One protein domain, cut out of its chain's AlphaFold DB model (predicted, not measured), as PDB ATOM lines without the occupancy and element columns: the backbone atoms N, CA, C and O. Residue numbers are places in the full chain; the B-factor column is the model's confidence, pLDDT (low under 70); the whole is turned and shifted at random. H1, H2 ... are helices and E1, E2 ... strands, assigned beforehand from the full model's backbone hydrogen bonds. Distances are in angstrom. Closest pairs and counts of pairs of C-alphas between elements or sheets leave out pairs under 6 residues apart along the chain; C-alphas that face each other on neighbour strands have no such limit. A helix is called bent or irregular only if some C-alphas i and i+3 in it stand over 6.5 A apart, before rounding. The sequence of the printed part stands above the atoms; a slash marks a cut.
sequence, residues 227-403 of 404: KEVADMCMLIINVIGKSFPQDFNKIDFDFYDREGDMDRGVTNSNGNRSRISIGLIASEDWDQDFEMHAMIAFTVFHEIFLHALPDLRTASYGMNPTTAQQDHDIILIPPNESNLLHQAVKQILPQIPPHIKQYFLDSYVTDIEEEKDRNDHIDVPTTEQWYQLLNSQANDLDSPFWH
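Overview. This is residues 227 to 403 of the 404 residues of an uncharacterized protein of Pseudomonas lutea (UniProt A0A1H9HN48). A small sheet of three strands, E1, E3 and E2, is covered on one face by the long bent helix H2, and its other face is bare. On the far side of H2a from the sheet, H6 crosses that arm, and H7 folds back along H6; H1 packs beside H2a, and H5 bridges H1 and the short H4. The printed part has 177 residues, with named elements in the order H1 E1 E2 E3 H2 H3 H4 H5 H6 H7, mostly helix, and a mixed sheet. It is compact, with a radius of gyration of the C-alphas of 16.1 A and spans of 44 by 40 by 33 A.

Along the chain. Find C-alpha 250 at (187.305, 144.537, 202.693); there E1, residues 250 to 257, begins its 23.2 A. E2 is residues 265 to 270, and E3, residues 273 to 280, covers 22.3 A. H2, residues 290 to 317, was assigned as one helix by its hydrogen bonds but is bent: C-alphas 306 and 309 are 6.6 A apart. Its arms are H2a, residues 290 to 306, 23.8 A, and H2b, residues 309 to 317. H1, residues 227 to 243, starts at C-alpha 227 (180.504, 128.261, 192.373) and covers 24.9 A. Look next for H3 at residues 323 to 326, H4 at 329 to 332 and H5 at 340 to 348. H6, residues 354 to 374, covers 31.2 A and is irregular, with C-alphas 355 and 358 7.4 A apart. H7, residues 381 to 394, covers 20.5 A and ends at C-alpha 394 (176.145, 143.521, 171.610).

Arrangement. E1 and E3 are parallel at 19 degrees, with N 276 and O 252 2.8 A apart, within hydrogen-bond range. The hairpin E2 and E3 is antiparallel at 164 degrees, with N 268 and O 275 at 2.8 A. H2a and H2b on one face make two layers, helices over a sheet; H2a has a height over the sheet of 9.6 A. H1 touches H2a, closest at C-alphas 232 and 297, 5.8 A, at a shallow tilt of 27 degrees, the same way. H6 touches H2a with its residues 355 to 364 alone, closest at C-alphas 360 and 294, 4.7 A, at a steep tilt of 55 degrees. H6 and H7 form a helical hairpin, closest at C-alphas 361 and 394, 5.8 A. H5 touches H1, closest at C-alphas 348 and 239, 6.4 A. H4 touches H6, closest at C-alphas 331 and 368, 5.9 A. H3 is close to but not clearly touching H4, with C-alphas 324 and 330 5.2 A apart. Every O i to N i+4 pair is within hydrogen-bond range in H2a, H2b and H5, against 11 of 13 in H1, 15 of 17 in H6 and 9 of 10 in H7; H3 and H4 are too short for such a pair.

Size, cuts and confidence. The two C-alphas farthest apart, of Glu 284 and Gly 318, are 45.3 A apart. The printed part has no cut and no long link. Its mean pLDDT is 77.1; look for values under 70 at, among others, residues 281 to 287, 315 to 327 and 376 to 382.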
ATOM      1  N   LYS A 227     179.066 128.121 192.649       73.06
ATOM      2  CA  LYS A 227     180.504 128.261 192.373       73.06
ATOM      3  C   LYS A 227     180.761 129.223 191.213       73.06
ATOM      4  O   LYS A 227     181.614 130.093 191.312       73.06
ATOM      5  N   GLU A 228     179.992 129.097 190.145       71.69
ATOM      6  CA  GLU A 228     180.090 129.909 188.935       71.69
ATOM      7  C   GLU A 228     179.871 131.388 189.263       71.69
ATOM      8  O   GLU A 228     180.597 132.253 188.782       71.69
ATOM      9  N   VAL A 229     178.918 131.690 190.147       76.00
ATOM     10  CA  VAL A 229     178.664 133.052 190.626       76.00
ATOM     11  C   VAL A 229     179.830 133.561 191.481       76.00
ATOM     12  O   VAL A 229     180.250 134.706 191.301       76.00
ATOM     13  N   ALA A 230     180.388 132.733 192.372       74.50
ATOM     14  CA  ALA A 230     181.573 133.096 193.157       74.50
ATOM     15  C   ALA A 230     182.780 133.406 192.255       74.50
ATOM     16  O   ALA A 230     183.418 134.447 192.421       74.50
ATOM     17  N   ASP A 231     183.054 132.545 191.272       74.31
ATOM     18  CA  ASP A 231     184.145 132.710 190.307       74.31
ATOM     19  C   ASP A 231     183.989 134.024 189.528       74.31
ATOM     20  O   ASP A 231     184.955 134.764 189.341       74.31
ATOM     21  N   MET A 232     182.759 134.362 189.123       76.12
ATOM     22  CA  MET A 232     182.462 135.619 188.434       76.12
ATOM     23  C   MET A 232     182.672 136.840 189.328       76.12
ATOM     24  O   MET A 232     183.242 137.833 188.876       76.12
ATOM     25  N   CYS A 233     182.279 136.768 190.602       77.75
ATOM     26  CA  CYS A 233     182.556 137.832 191.565       77.75
ATOM     27  C   CYS A 233     184.060 138.073 191.703       77.75
ATOM     28  O   CYS A 233     184.515 139.216 191.640       77.75
ATOM     29  N   MET A 234     184.830 136.993 191.838       76.19
ATOM     30  CA  MET A 234     186.284 137.066 191.937       76.19
ATOM     31  C   MET A 234     186.914 137.614 190.658       76.19
ATOM     32  O   MET A 234     187.801 138.460 190.738       76.19
ATOM     33  N   LEU A 235     186.429 137.209 189.482       78.31
ATOM     34  CA  LEU A 235     186.880 137.756 188.206       78.31
ATOM     35  C   LEU A 235     186.654 139.272 188.134       78.31
ATOM     36  O   LEU A 235     187.586 140.021 187.846       78.31
ATOM     37  N   ILE A 236     185.434 139.732 188.414       77.31
ATOM     38  CA  ILE A 236     185.075 141.155 188.357       77.31
ATOM     39  C   ILE A 236     185.928 141.960 189.334       77.31
ATOM     40  O   ILE A 236     186.488 142.993 188.961       77.31
ATOM     41  N   ILE A 237     186.087 141.464 190.561       74.25
ATOM     42  CA  ILE A 237     186.954 142.084 191.560       74.25
ATOM     43  C   ILE A 237     188.409 142.114 191.094       74.25
ATOM     44  O   ILE A 237     189.065 143.133 191.263       74.25
ATOM     45  N   ASN A 238     188.939 141.051 190.496       72.56
ATOM     46  CA  ASN A 238     190.329 141.033 190.041       72.56
ATOM     47  C   ASN A 238     190.587 142.064 188.932       72.56
ATOM     48  O   ASN A 238     191.669 142.655 188.862       72.56
ATOM     49  N   VAL A 239     189.594 142.306 188.075       71.19
ATOM     50  CA  VAL A 239     189.694 143.282 186.985       71.19
ATOM     51  C   VAL A 239     189.507 144.709 187.498       71.19
ATOM     52  O   VAL A 239     190.362 145.562 187.266       71.19
ATOM     53  N   ILE A 240     188.425 144.978 188.232       72.38
ATOM     54  CA  ILE A 240     188.077 146.336 188.681       72.38
ATOM     55  C   ILE A 240     188.851 146.735 189.937       72.38
ATOM     56  O   ILE A 240     189.197 147.902 190.105       72.38
ATOM     57  N   GLY A 241     189.190 145.780 190.796       65.62
ATOM     58  CA  GLY A 241     189.873 145.989 192.073       65.62
ATOM     59  C   GLY A 241     191.245 146.645 191.948       65.62
ATOM     60  O   GLY A 241     191.680 147.334 192.864       65.62
ATOM     61  N   LYS A 242     191.896 146.569 190.781       67.56
ATOM     62  CA  LYS A 242     193.112 147.357 190.485       67.56
ATOM     63  C   LYS A 242     192.873 148.871 190.581       67.56
ATOM     64  O   LYS A 242     193.796 149.637 190.845       67.56
ATOM     65  N   SER A 243     191.624 149.295 190.393       71.06
ATOM     66  CA  SER A 243     191.175 150.683 190.492       71.06
ATOM     67  C   SER A 243     190.812 151.113 191.917       71.06
ATOM     68  O   SER A 243     190.493 152.295 192.111       71.06
ATOM     69  N   PHE A 244     190.821 150.186 192.884       73.12
ATOM     70  CA  PHE A 244     190.455 150.453 194.272       73.12
ATOM     71  C   PHE A 244     191.568 151.228 195.005       73.12
ATOM     72  O   PHE A 244     192.747 151.131 194.642       73.12
ATOM     73  N   PRO A 245     191.210 152.025 196.028       68.44
ATOM     74  CA  PRO A 245     192.180 152.691 196.894       68.44
ATOM     75  C   PRO A 245     193.151 151.725 197.584       68.44
ATOM     76  O   PRO A 245     192.802 150.582 197.849       68.44
ATOM     77  N   GLN A 246     194.362 152.188 197.908       66.12
ATOM     78  CA  GLN A 246     195.395 151.355 198.552       66.12
ATOM     79  C   GLN A 246     195.056 150.943 199.989       66.12
ATOM     80  O   GLN A 246     195.603 149.973 200.495       66.12
ATOM     81  N   ASP A 247     194.208 151.701 200.669       67.31
ATOM     82  CA  ASP A 247     193.725 151.449 202.024       67.31
ATOM     83  C   ASP A 247     192.405 150.668 202.045       67.31
ATOM     84  O   ASP A 247     191.882 150.399 203.134       67.31
ATOM     85  N   PHE A 248     191.887 150.277 200.870       70.94
ATOM     86  CA  PHE A 248     190.785 149.331 200.750       70.94
ATOM     87  C   PHE A 248     191.129 148.045 201.494       70.94
ATOM     88  O   PHE A 248     192.182 147.445 201.299       70.94
ATOM     89  N   ASN A 249     190.219 147.638 202.371       67.69
ATOM     90  CA  ASN A 249     190.484 146.566 203.316       67.69
ATOM     91  C   ASN A 249     189.557 145.377 203.096       67.69
ATOM     92  O   ASN A 249     189.962 144.242 203.320       67.69
ATOM     93  N   LYS A 250     188.298 145.612 202.703       77.88
ATOM     94  CA  LYS A 250     187.305 144.537 202.693       77.88
ATOM     95  C   LYS A 250     186.127 144.765 201.757       77.88
ATOM     96  O   LYS A 250     185.512 145.829 201.791       77.88
ATOM     97  N   ILE A 251     185.732 143.716 201.047       82.12
ATOM     98  CA  ILE A 251     184.442 143.604 200.370       82.12
ATOM     99  C   ILE A 251     183.713 142.336 200.815       82.12
ATOM    100  O   ILE A 251     184.223 141.221 200.716       82.12
ATOM    101  N   ASP A 252     182.513 142.524 201.353       81.94
ATOM    102  CA  ASP A 252     181.610 141.438 201.722       81.94
ATOM    103  C   ASP A 252     180.573 141.248 200.613       81.94
ATOM    104  O   ASP A 252     179.838 142.186 200.313       81.94
ATOM    105  N   PHE A 253     180.447 140.039 200.073       83.69
ATOM    106  CA  PHE A 253     179.283 139.643 199.288       83.69
ATOM    107  C   PHE A 253     178.261 138.938 200.158       83.69
ATOM    108  O   PHE A 253     178.584 137.997 200.888       83.69
ATOM    109  N   ASP A 254     177.013 139.365 200.043       84.94
ATOM    110  CA  ASP A 254     175.906 138.783 200.776       84.94
ATOM    111  C   ASP A 254     174.774 138.364 199.841       84.94
ATOM    112  O   ASP A 254     173.997 139.191 199.370       84.94
ATOM    113  N   PHE A 255     174.677 137.063 199.585       81.25
ATOM    114  CA  PHE A 255     173.691 136.491 198.676       81.25
ATOM    115  C   PHE A 255     172.429 136.052 199.417       81.25
ATOM    116  O   PHE A 255     172.510 135.244 200.342       81.25
ATOM    117  N   TYR A 256     171.258 136.546 199.013       77.62
ATOM    118  CA  TYR A 256     169.971 136.192 199.625       77.62
ATOM    119  C   TYR A 256     168.961 135.641 198.628       77.62
ATOM    120  O   TYR A 256     168.957 136.038 197.470       77.62
ATOM    121  N   ASP A 257     168.057 134.787 199.112       73.94
ATOM    122  CA  ASP A 257     166.859 134.389 198.370       73.94
ATOM    123  C   ASP A 257     166.007 135.648 198.115       73.94
ATOM    124  O   ASP A 257     165.550 136.301 199.059       73.94
ATOM    125  N   ARG A 258     165.828 136.031 196.848       70.69
ATOM    126  CA  ARG A 258     165.032 137.206 196.473       70.69
ATOM    127  C   ARG A 258     163.554 136.832 196.364       70.69
ATOM    128  O   ARG A 258     163.165 136.068 195.484       70.69
ATOM    129  N   GLU A 259     162.725 137.430 197.216       63.91
ATOM    130  CA  GLU A 259     161.262 137.369 197.125       63.91
ATOM    131  C   GLU A 259     160.703 138.697 196.579       63.91
ATOM    132  O   GLU A 259     160.992 139.767 197.111       63.91
ATOM    133  N   GLY A 260     159.878 138.639 195.527       61.00
ATOM    134  CA  GLY A 260     159.147 139.806 195.010       61.00
ATOM    135  C   GLY A 260     160.014 140.881 194.329       61.00
ATOM    136  O   GLY A 260     160.970 140.563 193.625       61.00
ATOM    137  N   ASP A 261     159.646 142.152 194.532       51.88
ATOM    138  CA  ASP A 261     160.184 143.331 193.825       51.88
ATOM    139  C   ASP A 261     161.418 143.975 194.495       51.88
ATOM    140  O   ASP A 261     161.762 145.110 194.185       51.88
ATOM    141  N   MET A 262     162.105 143.292 195.419       54.41
ATOM    142  CA  MET A 262     163.305 143.852 196.072       54.41
ATOM    143  C   MET A 262     164.410 144.183 195.060       54.41
ATOM    144  O   MET A 262     164.513 143.492 194.049       54.41
ATOM    145  N   ASP A 263     165.269 145.165 195.337       56.66
ATOM    146  CA  ASP A 263     166.410 145.491 194.469       56.66
ATOM    147  C   ASP A 263     167.310 144.266 194.221       56.66
ATOM    148  O   ASP A 263     167.467 143.387 195.078       56.66
ATOM    149  N   ARG A 264     167.855 144.176 192.998       73.06
ATOM    150  CA  ARG A 264     168.694 143.047 192.546       73.06
ATOM    151  C   ARG A 264     170.076 143.062 193.199       73.06
ATOM    152  O   ARG A 264     170.614 141.997 193.502       73.06
ATOM    153  N   GLY A 265     170.610 144.255 193.417       83.50
ATOM    154  CA  GLY A 265     171.873 144.527 194.081       83.50
ATOM    155  C   GLY A 265     171.717 145.754 194.970       83.50
ATOM    156  O   GLY A 265     170.944 146.654 194.655       83.50
ATOM    157  N   VAL A 266     172.394 145.750 196.115       82.44
ATOM    158  CA  VAL A 266     172.495 146.907 197.003       82.44
ATOM    159  C   VAL A 266     173.906 146.970 197.557       82.44
ATOM    160  O   VAL A 266     174.374 146.025 198.200       82.44
ATOM    161  N   THR A 267     174.555 148.113 197.393       86.88
ATOM    162  CA  THR A 267     175.864 148.381 197.981       86.88
ATOM    163  C   THR A 267     175.746 149.283 199.203       86.88
ATOM    164  O   THR A 267     175.087 150.315 199.187       86.88
ATOM    165  N   ASN A 268     176.424 148.896 200.282       81.69
ATOM    166  CA  ASN A 268     176.590 149.697 201.487       81.69
ATOM    167  C   ASN A 268     178.077 149.819 201.813       81.69
ATOM    168  O   ASN A 268     178.713 148.833 202.197       81.69
ATOM    169  N   SER A 269     178.624 151.025 201.720       80.12
ATOM    170  CA  SER A 269     180.032 151.288 202.028       80.12
ATOM    171  C   SER A 269     180.194 152.020 203.361       80.12
ATOM    172  O   SER A 269     179.398 152.881 203.728       80.12
ATOM    173  N   ASN A 270     181.237 151.674 204.113       74.19
ATOM    174  CA  ASN A 270     181.618 152.347 205.351       74.19
ATOM    175  C   ASN A 270     183.143 152.438 205.450       74.19
ATOM    176  O   ASN A 270     183.825 151.454 205.759       74.19
ATOM    177  N   GLY A 271     183.674 153.636 205.202       76.19
ATOM    178  CA  GLY A 271     185.110 153.874 205.181       76.19
ATOM    179  C   GLY A 271     185.776 153.063 204.072       76.19
ATOM    180  O   GLY A 271     185.403 153.160 202.910       76.19
ATOM    181  N   ASN A 272     186.736 152.222 204.442       73.75
ATOM    182  CA  ASN A 272     187.492 151.378 203.518       73.75
ATOM    183  C   ASN A 272     186.905 149.969 203.326       73.75
ATOM    184  O   ASN A 272     187.632 149.017 203.013       73.75
ATOM    185  N   ARG A 273     185.601 149.817 203.576       79.00
ATOM    186  CA  ARG A 273     184.882 148.549 203.454       79.00
ATOM    187  C   ARG A 273     183.587 148.743 202.689       79.00
ATOM    188  O   ARG A 273     182.867 149.699 202.962       79.00
ATOM    189  N   SER A 274     183.250 147.784 201.838       82.69
ATOM    190  CA  SER A 274     181.957 147.744 201.154       82.69
ATOM    191  C   SER A 274     181.275 146.404 201.379       82.69
ATOM    192  O   SER A 274     181.918 145.360 201.458       82.69
ATOM    193  N   ARG A 275     179.956 146.427 201.511       85.56
ATOM    194  CA  ARG A 275     179.114 145.239 201.475       85.56
ATOM    195  C   ARG A 275     178.222 145.332 200.257       85.56
ATOM    196  O   ARG A 275     177.472 146.292 200.142       85.56
ATOM    197  N   ILE A 276     178.288 144.319 199.409       85.88
ATOM    198  CA  ILE A 276     177.436 144.164 198.241       85.88
ATOM    199  C   ILE A 276     176.468 143.028 198.528       85.88
ATOM    200  O   ILE A 276     176.859 141.869 198.676       85.88
ATOM    201  N   SER A 277     175.198 143.373 198.646       84.19
ATOM    202  CA  SER A 277     174.109 142.433 198.859       84.19
ATOM    203  C   SER A 277     173.437 142.149 197.523       84.19
ATOM    204  O   SER A 277     173.053 143.081 196.827       84.19
ATOM    205  N   ILE A 278     173.309 140.873 197.154       83.38
ATOM    206  CA  ILE A 278     172.809 140.454 195.839       83.38
ATOM    207  C   ILE A 278     171.666 139.464 196.021       83.38
ATOM    208  O   ILE A 278     171.810 138.429 196.677       83.38
ATOM    209  N   GLY A 279     170.526 139.783 195.416       76.81
ATOM    210  CA  GLY A 279     169.360 138.916 195.410       76.81
ATOM    211  C   GLY A 279     169.501 137.809 194.370       76.81
ATOM    212  O   GLY A 279     169.495 138.073 193.169       76.81
ATOM    213  N   LEU A 280     169.570 136.560 194.824       73.69
ATOM    214  CA  LEU A 280     169.520 135.371 193.982       73.69
ATOM    215  C   LEU A 280     168.062 134.994 193.709       73.69
ATOM    216  O   LEU A 280     167.259 134.834 194.631       73.69
ATOM    217  N   ILE A 281     167.709 134.842 192.434       66.56
ATOM    218  CA  ILE A 281     166.398 134.323 192.036       66.56
ATOM    219  C   ILE A 281     166.453 132.804 192.165       66.56
ATOM    220  O   ILE A 281     167.316 132.175 191.569       66.56
ATOM    221  N   ALA A 282     165.551 132.201 192.936       61.34
ATOM    222  CA  ALA A 282     165.527 130.750 193.084       61.34
ATOM    223  C   ALA A 282     165.315 130.059 191.720       61.34
ATOM    224  O   ALA A 282     164.266 130.223 191.097       61.34
ATOM    225  N   SER A 283     166.304 129.275 191.293       64.06
ATOM    226  CA  SER A 283     166.231 128.356 190.157       64.06
ATOM    227  C   SER A 283     166.550 126.942 190.641       64.06
ATOM    228  O   SER A 283     167.401 126.763 191.514       64.06
ATOM    229  N   GLU A 284     165.848 125.941 190.115       60.25
ATOM    230  CA  GLU A 284     166.108 124.532 190.447       60.25
ATOM    231  C   GLU A 284     167.365 123.999 189.731       60.25
ATOM    232  O   GLU A 284     167.979 123.056 190.225       60.25
ATOM    233  N   ASP A 285     167.805 124.660 188.649       66.44
ATOM    234  CA  ASP A 285     168.891 124.221 187.758       66.44
ATOM    235  C   ASP A 285     169.965 125.311 187.557       66.44
ATOM    236  O   ASP A 285     170.319 125.664 186.430       66.44
ATOM    237  N   TRP A 286     170.498 125.851 188.660       69.25
ATOM    238  CA  TRP A 286     171.532 126.900 188.647       69.25
ATOM    239  C   TRP A 286     172.682 126.607 187.675       69.25
ATOM    240  O   TRP A 286     172.984 127.435 186.824       69.25
ATOM    241  N   ASP A 287     173.250 125.401 187.719       64.50
ATOM    242  CA  ASP A 287     174.425 125.010 186.928       64.50
ATOM    243  C   ASP A 287     174.231 125.138 185.400       64.50
ATOM    244  O   ASP A 287     175.208 125.184 184.648       64.50
ATOM    245  N   GLN A 288     172.983 125.170 184.921       70.94
ATOM    246  CA  GLN A 288     172.645 125.247 183.493       70.94
ATOM    247  C   GLN A 288     171.996 126.580 183.102       70.94
ATOM    248  O   GLN A 288     171.764 126.826 181.914       70.94
ATOM    249  N   ASP A 289     171.739 127.460 184.068       77.94
ATOM    250  CA  ASP A 289     171.091 128.747 183.850       77.94
ATOM    251  C   ASP A 289     172.127 129.843 183.556       77.94
ATOM    252  O   ASP A 289     172.447 130.725 184.357       77.94
ATOM    253  N   PHE A 290     172.700 129.752 182.355       81.25
ATOM    254  CA  PHE A 290     173.729 130.672 181.870       81.25
ATOM    255  C   PHE A 290     173.258 132.128 181.791       81.25
ATOM    256  O   PHE A 290     174.073 133.038 181.946       81.25
ATOM    257  N   GLU A 291     171.963 132.353 181.566       79.62
ATOM    258  CA  GLU A 291     171.366 133.689 181.553       79.62
ATOM    259  C   GLU A 291     171.379 134.289 182.963       79.62
ATOM    260  O   GLU A 291     171.875 135.401 183.162       79.62
ATOM    261  N   MET A 292     170.945 133.521 183.964       78.75
ATOM    262  CA  MET A 292     170.978 133.949 185.359       78.75
ATOM    263  C   MET A 292     172.406 134.181 185.871       78.75
ATOM    264  O   MET A 292     172.658 135.181 186.548       78.75
ATOM    265  N   HIS A 293     173.364 133.317 185.515       78.81
ATOM    266  CA  HIS A 293     174.781 133.529 185.840       78.81
ATOM    267  C   HIS A 293     175.313 134.851 185.280       78.81
ATOM    268  O   HIS A 293     176.002 135.595 185.983       78.81
ATOM    269  N   ALA A 294     174.975 135.165 184.030       82.88
ATOM    270  CA  ALA A 294     175.403 136.400 183.391       82.88
ATOM    271  C   ALA A 294     174.753 137.638 184.015       82.88
ATOM    272  O   ALA A 294     175.438 138.630 184.254       82.88
ATOM    273  N   MET A 295     173.456 137.560 184.318       81.69
ATOM    274  CA  MET A 295     172.714 138.623 184.991       81.69
ATOM    275  C   MET A 295     173.334 138.940 186.355       81.69
ATOM    276  O   MET A 295     173.532 140.110 186.690       81.69
ATOM    277  N   ILE A 296     173.670 137.918 187.147       81.75
ATOM    278  CA  ILE A 296     174.307 138.120 188.453       81.75
ATOM    279  C   ILE A 296     175.703 138.699 188.282       81.75
ATOM    280  O   ILE A 296     176.044 139.648 188.978       81.75
ATOM    281  N   ALA A 297     176.493 138.188 187.339       83.50
ATOM    282  CA  ALA A 297     177.802 138.753 187.046       83.50
ATOM    283  C   ALA A 297     177.711 140.236 186.661       83.50
ATOM    284  O   ALA A 297     178.472 141.054 187.170       83.50
ATOM    285  N   PHE A 298     176.756 140.611 185.810       88.62
ATOM    286  CA  PHE A 298     176.550 142.011 185.464       88.62
ATOM    287  C   PHE A 298     176.080 142.838 186.671       88.62
ATOM    288  O   PHE A 298     176.588 143.931 186.891       88.62
ATOM    289  N   THR A 299     175.197 142.295 187.513       87.62
ATOM    290  CA  THR A 299     174.757 142.958 188.755       87.62
ATOM    291  C   THR A 299     175.942 143.207 189.692       87.62
ATOM    292  O   THR A 299     176.128 144.317 190.173       87.62
ATOM    293  N   VAL A 300     176.811 142.212 189.901       86.38
ATOM    294  CA  VAL A 300     178.051 142.366 190.682       86.38
ATOM    295  C   VAL A 300     178.933 143.470 190.093       86.38
ATOM    296  O   VAL A 300     179.458 144.302 190.830       86.38
ATOM    297  N   PHE A 301     179.099 143.479 188.769       88.62
ATOM    298  CA  PHE A 301     179.864 144.498 188.055       88.62
ATOM    299  C   PHE A 301     179.286 145.903 188.271       88.62
ATOM    300  O   PHE A 301     180.040 146.807 188.633       88.62
ATOM    301  N   HIS A 302     177.970 146.066 188.112       90.50
ATOM    302  CA  HIS A 302     177.246 147.311 188.362       90.50
ATOM    303  C   HIS A 302     177.500 147.800 189.791       90.50
ATOM    304  O   HIS A 302     177.993 148.910 189.986       90.50
ATOM    305  N   GLU A 303     177.247 146.948 190.784       88.31
ATOM    306  CA  GLU A 303     177.384 147.293 192.201       88.31
ATOM    307  C   GLU A 303     178.814 147.698 192.574       88.31
ATOM    308  O   GLU A 303     179.046 148.697 193.257       88.31
ATOM    309  N   ILE A 304     179.805 146.959 192.076       85.75
ATOM    310  CA  ILE A 304     181.210 147.275 192.324       85.75
ATOM    311  C   ILE A 304     181.594 148.608 191.682       85.75
ATOM    312  O   ILE A 304     182.263 149.428 192.312       85.75
ATOM    313  N   PHE A 305     181.237 148.804 190.414       86.56
ATOM    314  CA  PHE A 305     181.753 149.919 189.631       86.56
ATOM    315  C   PHE A 305     181.039 151.235 189.932       86.56
ATOM    316  O   PHE A 305     181.702 152.264 190.058       86.56
ATOM    317  N   LEU A 306     179.709 151.209 190.020       86.62
ATOM    318  CA  LEU A 306     178.884 152.411 190.140       86.62
ATOM    319  C   LEU A 306     178.654 152.829 191.590       86.62
ATOM    320  O   LEU A 306     178.480 154.015 191.841       86.62
ATOM    321  N   HIS A 307     178.751 151.899 192.546       85.88
ATOM    322  CA  HIS A 307     178.494 152.205 193.956       85.88
ATOM    323  C   HIS A 307     179.738 152.029 194.828       85.88
ATOM    324  O   HIS A 307     180.241 152.995 195.404       85.88
ATOM    325  N   ALA A 308     180.311 150.821 194.883       83.62
ATOM    326  CA  ALA A 308     181.390 150.531 195.831       83.62
ATOM    327  C   ALA A 308     182.666 151.338 195.539       83.62
ATOM    328  O   ALA A 308     183.252 151.946 196.435       83.62
ATOM    329  N   LEU A 309     183.117 151.362 194.283       78.69
ATOM    330  CA  LEU A 309     184.352 152.039 193.891       78.69
ATOM    331  C   LEU A 309     184.311 153.565 194.155       78.69
ATOM    332  O   LEU A 309     185.267 154.080 194.750       78.69
ATOM    333  N   PRO A 310     183.255 154.302 193.759       76.94
ATOM    334  CA  PRO A 310     183.049 155.702 194.134       76.94
ATOM    335  C   PRO A 310     183.119 155.959 195.642       76.94
ATOM    336  O   PRO A 310     183.878 156.829 196.085       76.94
ATOM    337  N   ASP A 311     182.393 155.177 196.438       77.31
ATOM    338  CA  ASP A 311     182.355 155.338 197.892       77.31
ATOM    339  C   ASP A 311     183.733 155.134 198.524       77.31
ATOM    340  O   ASP A 311     184.196 155.953 199.325       77.31
ATOM    341  N   LEU A 312     184.428 154.069 198.118       73.50
ATOM    342  CA  LEU A 312     185.761 153.749 198.615       73.50
ATOM    343  C   LEU A 312     186.752 154.873 198.292       73.50
ATOM    344  O   LEU A 312     187.532 155.279 199.156       73.50
ATOM    345  N   ARG A 313     186.719 155.425 197.074       72.19
ATOM    346  CA  ARG A 313     187.585 156.556 196.684       72.19
ATOM    347  C   ARG A 313     187.302 157.813 197.495       72.19
ATOM    348  O   ARG A 313     188.245 158.505 197.884       72.19
ATOM    349  N   THR A 314     186.032 158.074 197.779       75.38
ATOM    350  CA  THR A 314     185.603 159.210 198.601       75.38
ATOM    351  C   THR A 314     186.140 159.088 200.017       75.38
ATOM    352  O   THR A 314     186.757 160.023 200.525       75.38
ATOM    353  N   ALA A 315     185.971 157.915 200.628       69.12
ATOM    354  CA  ALA A 315     186.439 157.649 201.980       69.12
ATOM    355  C   ALA A 315     187.967 157.753 202.118       69.12
ATOM    356  O   ALA A 315     188.461 158.262 203.122       69.12
ATOM    357  N   SER A 316     188.699 157.294 201.103       64.12
ATOM    358  CA  SER A 316     190.155 157.125 201.163       64.12
ATOM    359  C   SER A 316     190.926 158.384 200.774       64.12
ATOM    360  O   SER A 316     191.937 158.737 201.378       64.12
ATOM    361  N   TYR A 317     190.448 159.090 199.747       67.50
ATOM    362  CA  TYR A 317     191.178 160.205 199.144       67.50
ATOM    363  C   TYR A 317     190.462 161.550 199.287       67.50
ATOM    364  O   TYR A 317     190.964 162.557 198.788       67.50
ATOM    365  N   GLY A 318     189.276 161.585 199.909       64.12
ATOM    366  CA  GLY A 318     188.413 162.771 199.902       64.12
ATOM    367  C   GLY A 318     188.002 163.193 198.487       64.12
ATOM    368  O   GLY A 318     187.583 164.331 198.273       64.12
ATOM    369  N   MET A 319     188.175 162.302 197.505       60.09
ATOM    370  CA  MET A 319     187.760 162.530 196.133       60.09
ATOM    371  C   MET A 319     186.265 162.295 196.066       60.09
ATOM    372  O   MET A 319     185.833 161.148 196.030       60.09
ATOM    373  N   ASN A 320     185.492 163.380 196.041       65.38
ATOM    374  CA  ASN A 320     184.080 163.274 195.708       65.38
ATOM    375  C   ASN A 320     183.974 162.585 194.344       65.38
ATOM    376  O   ASN A 320     184.680 162.984 193.407       65.38
ATOM    377  N   PRO A 321     183.134 161.553 194.226       63.88
ATOM    378  CA  PRO A 321     182.935 160.909 192.949       63.88
ATOM    379  C   PRO A 321     182.274 161.916 192.012       63.88
ATOM    380  O   PRO A 321     181.738 162.946 192.444       63.88
ATOM    381  N   THR A 322     182.335 161.660 190.707       62.25
ATOM    382  CA  THR A 322     181.546 162.497 189.809       62.25
ATOM    383  C   THR A 322     180.078 162.306 190.177       62.25
ATOM    384  O   THR A 322     179.642 161.181 190.410       62.25
ATOM    385  N   THR A 323     179.311 163.396 190.226       62.06
ATOM    386  CA  THR A 323     177.860 163.337 190.468       62.06
ATOM    387  C   THR A 323     177.203 162.323 189.523       62.06
ATOM    388  O   THR A 323     176.413 161.495 189.948       62.06
ATOM    389  N   ALA A 324     177.699 162.256 188.283       59.19
ATOM    390  CA  ALA A 324     177.262 161.302 187.271       59.19
ATOM    391  C   ALA A 324     177.540 159.812 187.570       59.19
ATOM    392  O   ALA A 324     176.881 158.951 186.998       59.19
ATOM    393  N   GLN A 325     178.543 159.474 188.388       65.88
ATOM    394  CA  GLN A 325     178.783 158.081 188.791       65.88
ATOM    395  C   GLN A 325     177.802 157.628 189.872       65.88
ATOM    396  O   GLN A 325     177.414 156.467 189.858       65.88
ATOM    397  N   GLN A 326     177.400 158.533 190.770       64.81
ATOM    398  CA  GLN A 326     176.448 158.234 191.844       64.81
ATOM    399  C   GLN A 326     174.992 158.265 191.371       64.81
ATOM    400  O   GLN A 326     174.206 157.434 191.807       64.81
ATOM    401  N   ASP A 327     174.653 159.173 190.453       68.56
ATOM    402  CA  ASP A 327     173.289 159.344 189.935       68.56
ATOM    403  C   ASP A 327     173.021 158.495 188.676       68.56
ATOM    404  O   ASP A 327     172.107 158.787 187.919       68.56
ATOM    405  N   HIS A 328     173.846 157.477 188.405       83.56
ATOM    406  CA  HIS A 328     173.754 156.599 187.224       83.56
ATOM    407  C   HIS A 328     173.861 157.279 185.844       83.56
ATOM    408  O   HIS A 328     174.014 156.574 184.849       83.56
ATOM    409  N   ASP A 329     173.934 158.611 185.751       77.81
ATOM    410  CA  ASP A 329     174.077 159.365 184.490       77.81
ATOM    411  C   ASP A 329     175.226 158.875 183.592       77.81
ATOM    412  O   ASP A 329     175.162 158.996 182.367       77.81
ATOM    413  N   ILE A 330     176.303 158.328 184.170       81.19
ATOM    414  CA  ILE A 330     177.424 157.763 183.404       81.19
ATOM    415  C   ILE A 330     176.986 156.634 182.453       81.19
ATOM    416  O   ILE A 330     177.599 156.454 181.400       81.19
ATOM    417  N   ILE A 331     175.912 155.914 182.791       84.62
ATOM    418  CA  ILE A 331     175.277 154.893 181.946       84.62
ATOM    419  C   ILE A 331     174.723 155.530 180.661       84.62
ATOM    420  O   ILE A 331     174.782 154.927 179.591       84.62
ATOM    421  N   LEU A 332     174.249 156.777 180.742       82.44
ATOM    422  CA  LEU A 332     173.638 157.515 179.634       82.44
ATOM    423  C   LEU A 332     174.661 158.257 178.750       82.44
ATOM    424  O   LEU A 332     174.297 158.857 177.731       82.44
ATOM    425  N   ILE A 333     175.950 158.212 179.098       80.12
ATOM    426  CA  ILE A 333     177.028 158.755 178.264       80.12
ATOM    427  C   ILE A 333     177.282 157.797 177.086       80.12
ATOM    428  O   ILE A 333     177.385 156.589 177.300       80.12
ATOM    429  N   PRO A 334     177.469 158.289 175.844       82.31
ATOM    430  CA  PRO A 334     177.737 157.419 174.702       82.31
ATOM    431  C   PRO A 334     178.911 156.445 174.946       82.31
ATOM    432  O   PRO A 334     179.935 156.868 175.492       82.31
ATOM    433  N   PRO A 335     178.817 155.173 174.507       81.38
ATOM    434  CA  PRO A 335     179.810 154.129 174.751       81.38
ATOM    435  C   PRO A 335     181.031 154.340 173.852       81.38
ATOM    436  O   PRO A 335     181.185 153.744 172.790       81.38
ATOM    437  N   ASN A 336     181.881 155.270 174.262       78.00
ATOM    438  CA  ASN A 336     183.141 155.602 173.618       78.00
ATOM    439  C   ASN A 336     184.255 155.672 174.676       78.00
ATOM    440  O   ASN A 336     184.022 155.432 175.858       78.00
ATOM    441  N   GLU A 337     185.460 156.059 174.263       75.12
ATOM    442  CA  GLU A 337     186.644 156.121 175.134       75.12
ATOM    443  C   GLU A 337     186.577 157.162 176.270       75.12
ATOM    444  O   GLU A 337     187.500 157.269 177.072       75.12
ATOM    445  N   SER A 338     185.513 157.961 176.356       75.69
ATOM    446  CA  SER A 338     185.269 158.850 177.501       75.69
ATOM    447  C   SER A 338     184.306 158.257 178.534       75.69
ATOM    448  O   SER A 338     184.261 158.744 179.663       75.69
ATOM    449  N   ASN A 339     183.561 157.202 178.185       80.94
ATOM    450  CA  ASN A 339     182.668 156.519 179.114       80.94
ATOM    451  C   ASN A 339     183.449 155.452 179.902       80.94
ATOM    452  O   ASN A 339     183.784 154.385 179.385       80.94
ATOM    453  N   LEU A 340     183.706 155.736 181.183       80.00
ATOM    454  CA  LEU A 340     184.468 154.846 182.063       80.00
ATOM    455  C   LEU A 340     183.761 153.507 182.323       80.00
ATOM    456  O   LEU A 340     184.441 152.494 182.467       80.00
ATOM    457  N   LEU A 341     182.424 153.487 182.369       85.38
ATOM    458  CA  LEU A 341     181.653 152.250 182.518       85.38
ATOM    459  C   LEU A 341     181.851 151.360 181.290       85.38
ATOM    460  O   LEU A 341     182.195 150.187 181.416       85.38
ATOM    461  N   HIS A 342     181.730 151.942 180.094       86.69
ATOM    462  CA  HIS A 342     181.958 151.222 178.845       86.69
ATOM    463  C   HIS A 342     183.396 150.687 178.738       86.69
ATOM    464  O   HIS A 342     183.599 149.538 178.345       86.69
ATOM    465  N   GLN A 343     184.401 151.469 179.143       83.69
ATOM    466  CA  GLN A 343     185.788 150.998 179.193       83.69
ATOM    467  C   GLN A 343     185.975 149.824 180.159       83.69
ATOM    468  O   GLN A 343     186.660 148.858 179.820       83.69
ATOM    469  N   ALA A 344     185.350 149.867 181.337       84.81
ATOM    470  CA  ALA A 344     185.399 148.759 182.284       84.81
ATOM    471  C   ALA A 344     184.728 147.494 181.717       84.81
ATOM    472  O   ALA A 344     185.281 146.399 181.852       84.81
ATOM    473  N   VAL A 345     183.609 147.638 180.994       88.50
ATOM    474  CA  VAL A 345     182.981 146.530 180.253       88.50
ATOM    475  C   VAL A 345     183.951 145.949 179.216       88.50
ATOM    476  O   VAL A 345     184.164 144.738 179.196       88.50
ATOM    477  N   LYS A 346     184.619 146.782 178.404       85.88
ATOM    478  CA  LYS A 346     185.622 146.320 177.420       85.88
ATOM    479  C   LYS A 346     186.787 145.562 178.068       85.88
ATOM    480  O   LYS A 346     187.285 144.596 177.498       85.88
ATOM    481  N   GLN A 347     187.218 145.964 179.263       82.31
ATOM    482  CA  GLN A 347     188.320 145.310 179.980       82.31
ATOM    483  C   GLN A 347     187.945 143.935 180.541       82.31
ATOM    484  O   GLN A 347     188.779 143.023 180.557       82.31
ATOM    485  N   ILE A 348     186.706 143.774 181.012       83.12
ATOM    486  CA  ILE A 348     186.267 142.515 181.612       83.12
ATOM    487  C   ILE A 348     185.790 141.504 180.569       83.12
ATOM    488  O   ILE A 348     186.040 140.306 180.718       83.12
ATOM    489  N   LEU A 349     185.170 141.966 179.481       85.00
ATOM    490  CA  LEU A 349     184.522 141.120 178.480       85.00
ATOM    491  C   LEU A 349     185.405 139.986 177.913       85.00
ATOM    492  O   LEU A 349     184.891 138.880 177.725       85.00
ATOM    493  N   PRO A 350     186.719 140.163 177.658       83.38
ATOM    494  CA  PRO A 350     187.585 139.072 177.204       83.38
ATOM    495  C   PRO A 350     187.724 137.926 178.212       83.38
ATOM    496  O   PRO A 350     187.966 136.792 177.804       83.38
ATOM    497  N   GLN A 351     187.558 138.217 179.502       81.38
ATOM    498  CA  GLN A 351     187.773 137.284 180.608       81.38
ATOM    499  C   GLN A 351     186.477 136.597 181.062       81.38
ATOM    500  O   GLN A 351     186.528 135.544 181.693       81.38
ATOM    501  N   ILE A 352     185.319 137.160 180.702       80.06
ATOM    502  CA  ILE A 352     184.007 136.549 180.933       80.06
ATOM    503  C   ILE A 352     183.917 135.216 180.161       80.06
ATOM    504  O   ILE A 352     184.211 135.191 178.955       80.06
ATOM    505  N   PRO A 353     183.482 134.112 180.806       79.31
ATOM    506  CA  PRO A 353     183.298 132.825 180.150       79.31
ATOM    507  C   PRO A 353     182.454 132.931 178.865       79.31
ATOM    508  O   PRO A 353     181.398 133.570 178.871       79.31
ATOM    509  N   PRO A 354     182.864 132.287 177.751       82.19
ATOM    510  CA  PRO A 354     182.206 132.466 176.453       82.19
ATOM    511  C   PRO A 354     180.700 132.178 176.450       82.19
ATOM    512  O   PRO A 354     179.955 132.842 175.740       82.19
ATOM    513  N   HIS A 355     180.251 131.211 177.254       80.06
ATOM    514  CA  HIS A 355     178.860 130.754 177.285       80.06
ATOM    515  C   HIS A 355     177.897 131.720 177.999       80.06
ATOM    516  O   HIS A 355     176.692 131.603 177.801       80.06
ATOM    517  N   ILE A 356     178.404 132.687 178.776       82.19
ATOM    518  CA  ILE A 356     177.593 133.738 179.422       82.19
ATOM    519  C   ILE A 356     177.845 135.141 178.855       82.19
ATOM    520  O   ILE A 356     177.145 136.086 179.200       82.19
ATOM    521  N   LYS A 357     178.845 135.295 177.978       85.00
ATOM    522  CA  LYS A 357     179.306 136.599 177.482       85.00
ATOM    523  C   LYS A 357     178.205 137.410 176.793       85.00
ATOM    524  O   LYS A 357     178.088 138.602 177.050       85.00
ATOM    525  N   GLN A 358     177.393 136.756 175.961       84.00
ATOM    526  CA  GLN A 358     176.266 137.406 175.289       84.00
ATOM    527  C   GLN A 358     175.249 137.934 176.306       84.00
ATOM    528  O   GLN A 358     174.954 139.120 176.313       84.00
ATOM    529  N   TYR A 359     174.803 137.082 177.231       84.00
ATOM    530  CA  TYR A 359     173.832 137.455 178.262       84.00
ATOM    531  C   TYR A 359     174.344 138.564 179.200       84.00
ATOM    532  O   TYR A 359     173.559 139.361 179.714       84.00
ATOM    533  N   PHE A 360     175.662 138.653 179.411       87.88
ATOM    534  CA  PHE A 360     176.274 139.749 180.163       87.88
ATOM    535  C   PHE A 360     176.127 141.078 179.411       87.88
ATOM    536  O   PHE A 360     175.748 142.081 180.010       87.88
ATOM    537  N   LEU A 361     176.391 141.091 178.098       89.38
ATOM    538  CA  LEU A 361     176.171 142.276 177.265       89.38
ATOM    539  C   LEU A 361     174.690 142.632 177.160       89.38
ATOM    540  O   LEU A 361     174.356 143.811 177.212       89.38
ATOM    541  N   ASP A 362     173.808 141.639 177.075       82.50
ATOM    542  CA  ASP A 362     172.362 141.864 177.071       82.50
ATOM    543  C   ASP A 362     171.914 142.525 178.387       82.50
ATOM    544  O   ASP A 362     171.119 143.463 178.374       82.50
ATOM    545  N   SER A 363     172.484 142.102 179.522       87.75
ATOM    546  CA  SER A 363     172.244 142.731 180.830       87.75
ATOM    547  C   SER A 363     172.768 144.170 180.873       87.75
ATOM    548  O   SER A 363     172.072 145.051 181.365       87.75
ATOM    549  N   TYR A 364     173.942 144.432 180.290       89.38
ATOM    550  CA  TYR A 364     174.491 145.787 180.158       89.38
ATOM    551  C   TYR A 364     173.603 146.709 179.314       89.38
ATOM    552  O   TYR A 364     173.348 147.849 179.696       89.38
ATOM    553  N   VAL A 365     173.099 146.215 178.182       86.38
ATOM    554  CA  VAL A 365     172.157 146.955 177.330       86.38
ATOM    555  C   VAL A 365     170.834 147.194 178.060       86.38
ATOM    556  O   VAL A 365     170.282 148.288 177.961       86.38
ATOM    557  N   THR A 366     170.354 146.207 178.821       85.12
ATOM    558  CA  THR A 366     169.124 146.322 179.622       85.12
ATOM    559  C   THR A 366     169.249 147.417 180.680       85.12
ATOM    560  O   THR A 366     168.337 148.218 180.830       85.12
ATOM    561  N   ASP A 367     170.385 147.501 181.371       85.94
ATOM    562  CA  ASP A 367     170.637 148.522 182.399       85.94
ATOM    563  C   ASP A 367     170.575 149.945 181.816       85.94
ATOM    564  O   ASP A 367     170.006 150.861 182.403       85.94
ATOM    565  N   ILE A 368     171.083 150.116 180.592       84.75
ATOM    566  CA  ILE A 368     170.983 151.373 179.842       84.75
ATOM    567  C   ILE A 368     169.539 151.683 179.448       84.75
ATOM    568  O   ILE A 368     169.119 152.836 179.525       84.75
ATOM    569  N   GLU A 369     168.787 150.681 178.989       83.44
ATOM    570  CA  GLU A 369     167.378 150.848 178.633       83.44
ATOM    571  C   GLU A 369     166.545 151.257 179.856       83.44
ATOM    572  O   GLU A 369     165.782 152.221 179.775       83.44
ATOM    573  N   GLU A 370     166.752 150.592 180.997       83.31
ATOM    574  CA  GLU A 370     166.101 150.929 182.265       83.31
ATOM    575  C   GLU A 370     166.447 152.355 182.710       83.31
ATOM    576  O   GLU A 370     165.549 153.119 183.070       83.31
ATOM    577  N   GLU A 371     167.720 152.750 182.645       83.81
ATOM    578  CA  GLU A 371     168.135 154.088 183.065       83.81
ATOM    579  C   GLU A 371     167.633 155.177 182.108       83.81
ATOM    580  O   GLU A 371     167.243 156.266 182.536       83.81
ATOM    581  N   LYS A 372     167.547 154.878 180.808       81.25
ATOM    582  CA  LYS A 372     166.916 155.761 179.818       81.25
ATOM    583  C   LYS A 372     165.433 155.962 180.131       81.25
ATOM    584  O   LYS A 372     164.946 157.084 180.034       81.25
ATOM    585  N   ASP A 373     164.717 154.896 180.480       81.31
ATOM    586  CA  ASP A 373     163.286 154.954 180.795       81.31
ATOM    587  C   ASP A 373     163.013 155.687 182.119       81.31
ATOM    588  O   ASP A 373     162.027 156.416 182.221       81.31
ATOM    589  N   ARG A 374     163.898 155.570 183.118       79.94
ATOM    590  CA  ARG A 374     163.820 156.361 184.363       79.94
ATOM    591  C   ARG A 374     164.043 157.856 184.131       79.94
ATOM    592  O   ARG A 374     163.478 158.673 184.855       79.94
ATOM    593  N   ASN A 375     164.829 158.205 183.115       74.69
ATOM    594  CA  ASN A 375     165.180 159.579 182.756       74.69
ATOM    595  C   ASN A 375     164.449 160.072 181.493       74.69
ATOM    596  O   ASN A 375     164.940 160.969 180.805       74.69
ATOM    597  N   ASP A 376     163.259 159.533 181.194       65.81
ATOM    598  CA  ASP A 376     162.472 159.828 179.980       65.81
ATOM    599  C   ASP A 376     162.085 161.314 179.803       65.81
ATOM    600  O   ASP A 376     161.684 161.747 178.721       65.81
ATOM    601  N   HIS A 377     162.233 162.116 180.859       63.66
ATOM    602  CA  HIS A 377     162.051 163.567 180.853       63.66
ATOM    603  C   HIS A 377     163.220 164.319 180.194       63.66
ATOM    604  O   HIS A 377     163.087 165.506 179.876       63.66
ATOM    605  N   ILE A 378     164.365 163.661 179.997       59.59
ATOM    606  CA  ILE A 378     165.535 164.218 179.325       59.59
ATOM    607  C   ILE A 378     165.451 163.822 177.845       59.59
ATOM    608  O   ILE A 378     165.787 162.710 177.447       59.59
ATOM    609  N   ASP A 379     164.979 164.749 177.009       54.34
ATOM    610  CA  ASP A 379     164.887 164.555 175.559       54.34
ATOM    611  C   ASP A 379     166.299 164.564 174.950       54.34
ATOM    612  O   ASP A 379     166.855 165.614 174.612       54.34
ATOM    613  N   VAL A 380     166.924 163.386 174.869       57.56
ATOM    614  CA  VAL A 380     168.270 163.217 174.311       57.56
ATOM    615  C   VAL A 380     168.200 162.356 173.041       57.56
ATOM    616  O   VAL A 380     168.464 161.154 173.089       57.56
ATOM    617  N   PRO A 381     167.905 162.944 171.862       57.75
ATOM    618  CA  PRO A 381     167.914 162.237 170.575       57.75
ATOM    619  C   PRO A 381     169.220 161.487 170.285       57.75
ATOM    620  O   PRO A 381     169.235 160.508 169.539       57.75
ATOM    621  N   THR A 382     170.331 161.940 170.870       66.06
ATOM    622  CA  THR A 382     171.629 161.272 170.763       66.06
ATOM    623  C   THR A 382     171.688 159.968 171.555       66.06
ATOM    624  O   THR A 382     172.398 159.067 171.119       66.06
ATOM    625  N   THR A 383     170.930 159.835 172.651       71.19
ATOM    626  CA  THR A 383     170.894 158.626 173.489       71.19
ATOM    627  C   THR A 383     170.258 157.456 172.771       71.19
ATOM    628  O   THR A 383     170.851 156.384 172.707       71.19
ATOM    629  N   GLU A 384     169.125 157.685 172.112       78.88
ATOM    630  CA  GLU A 384     168.467 156.650 171.313       78.88
ATOM    631  C   GLU A 384     169.369 156.155 170.169       78.88
ATOM    632  O   GLU A 384     169.493 154.959 169.927       78.88
ATOM    633  N   GLN A 385     170.062 157.067 169.479       79.00
ATOM    634  CA  GLN A 385     170.928 156.702 168.354       79.00
ATOM    635  C   GLN A 385     172.106 155.820 168.771       79.00
ATOM    636  O   GLN A 385     172.400 154.833 168.091       79.00
ATOM    637  N   TRP A 386     172.794 156.163 169.863       81.56
ATOM    638  CA  TRP A 386     173.908 155.335 170.314       81.56
ATOM    639  C   TRP A 386     173.424 154.069 171.024       81.56
ATOM    640  O   TRP A 386     174.101 153.053 170.905       81.56
ATOM    641  N   TYR A 387     172.261 154.079 171.685       83.44
ATOM    642  CA  TYR A 387     171.655 152.875 172.262       83.44
ATOM    643  C   TYR A 387     171.403 151.824 171.180       83.44
ATOM    644  O   TYR A 387     171.838 150.681 171.310       83.44
ATOM    645  N   GLN A 388     170.803 152.223 170.053       83.50
ATOM    646  CA  GLN A 388     170.597 151.325 168.913       83.50
ATOM    647  C   GLN A 388     171.924 150.795 168.350       83.50
ATOM    648  O   GLN A 388     172.027 149.614 168.006       83.50
ATOM    649  N   LEU A 389     172.963 151.639 168.293       84.06
ATOM    650  CA  LEU A 389     174.307 151.195 167.924       84.06
ATOM    651  C   LEU A 389     174.825 150.151 168.919       84.06
ATOM    652  O   LEU A 389     175.215 149.069 168.489       84.06
ATOM    653  N   LEU A 390     174.793 150.431 170.219       84.81
ATOM    654  CA  LEU A 390     175.267 149.519 171.255       84.81
ATOM    655  C   LEU A 390     174.536 148.176 171.206       84.81
ATOM    656  O   LEU A 390     175.184 147.135 171.189       84.81
ATOM    657  N   ASN A 391     173.207 148.201 171.108       83.44
ATOM    658  CA  ASN A 391     172.376 147.008 170.983       83.44
ATOM    659  C   ASN A 391     172.758 146.183 169.739       83.44
ATOM    660  O   ASN A 391     172.848 144.958 169.787       83.44
ATOM    661  N   SER A 392     173.076 146.843 168.618       83.06
ATOM    662  CA  SER A 392     173.584 146.142 167.431       83.06
ATOM    663  C   SER A 392     174.961 145.506 167.664       83.06
ATOM    664  O   SER A 392     175.180 144.371 167.248       83.06
ATOM    665  N   GLN A 393     175.869 146.201 168.359       86.00
ATOM    666  CA  GLN A 393     177.223 145.714 168.641       86.00
ATOM    667  C   GLN A 393     177.233 144.595 169.684       86.00
ATOM    668  O   GLN A 393     178.085 143.714 169.618       86.00
ATOM    669  N   ALA A 394     176.280 144.583 170.618       82.88
ATOM    670  CA  ALA A 394     176.145 143.521 171.610       82.88
ATOM    671  C   ALA A 394     175.922 142.145 170.965       82.88
ATOM    672  O   ALA A 394     176.310 141.143 171.547       82.88
ATOM    673  N   ASN A 395     175.367 142.097 169.751       78.31
ATOM    674  CA  ASN A 395     175.141 140.864 168.994       78.31
ATOM    675  C   ASN A 395     176.359 140.403 168.163       78.31
ATOM    676  O   ASN A 395     176.304 139.341 167.544       78.31
ATOM    677  N   ASP A 396     177.439 141.190 168.121       84.06
ATOM    678  CA  ASP A 396     178.678 140.882 167.398       84.06
ATOM    679  C   ASP A 396     179.872 140.914 168.363       84.06
ATOM    680  O   ASP A 396     180.562 141.923 168.520       84.06
ATOM    681  N   LEU A 397     180.100 139.788 169.047       76.81
ATOM    682  CA  LEU A 397     181.145 139.643 170.068       76.81
ATOM    683  C   LEU A 397     182.573 139.815 169.527       76.81
ATOM    684  O   LEU A 397     183.471 140.125 170.308       76.81
ATOM    685  N   ASP A 398     182.776 139.627 168.222       81.00
ATOM    686  CA  ASP A 398     184.070 139.789 167.549       81.00
ATOM    687  C   ASP A 398     184.255 141.210 166.980       81.00
ATOM    688  O   ASP A 398     185.271 141.517 166.344       81.00
ATOM    689  N   SER A 399     183.275 142.096 167.199       83.69
ATOM    690  CA  SER A 399     183.340 143.470 166.726       83.69
ATOM    691  C   SER A 399     184.539 144.211 167.336       83.69
ATOM    692  O   SER A 399     184.724 144.199 168.559       83.69
ATOM    693  N   PRO A 400     185.294 144.986 166.528       82.50
ATOM    694  CA  PRO A 400     186.319 145.902 167.026       82.50
ATOM    695  C   PRO A 400     185.808 146.894 168.073       82.50
ATOM    696  O   PRO A 400     186.607 147.449 168.822       82.50
ATOM    697  N   PHE A 401     184.492 147.114 168.135       81.88
ATOM    698  CA  PHE A 401     183.839 147.926 169.156       81.88
ATOM    699  C   PHE A 401     184.198 147.480 170.584       81.88
ATOM    700  O   PHE A 401     184.397 148.315 171.465       81.88
ATOM    701  N   TRP A 402     184.358 146.172 170.800       81.81
ATOM    702  CA  TRP A 402     184.653 145.594 172.112       81.81
ATOM    703  C   TRP A 402     186.146 145.470 172.423       81.81
ATOM    704  O   TRP A 402     186.513 145.124 173.546       81.81
ATOM    705  N   HIS A 403     187.024 145.761 171.463       77.81
ATOM    706  CA  HIS A 403     188.467 145.642 171.654       77.81
ATOM    707  C   HIS A 403     189.011 146.858 172.414       77.81
ATOM    708  O   HIS A 403     188.787 148.000 172.007       77.81
TER     709      HIS A 403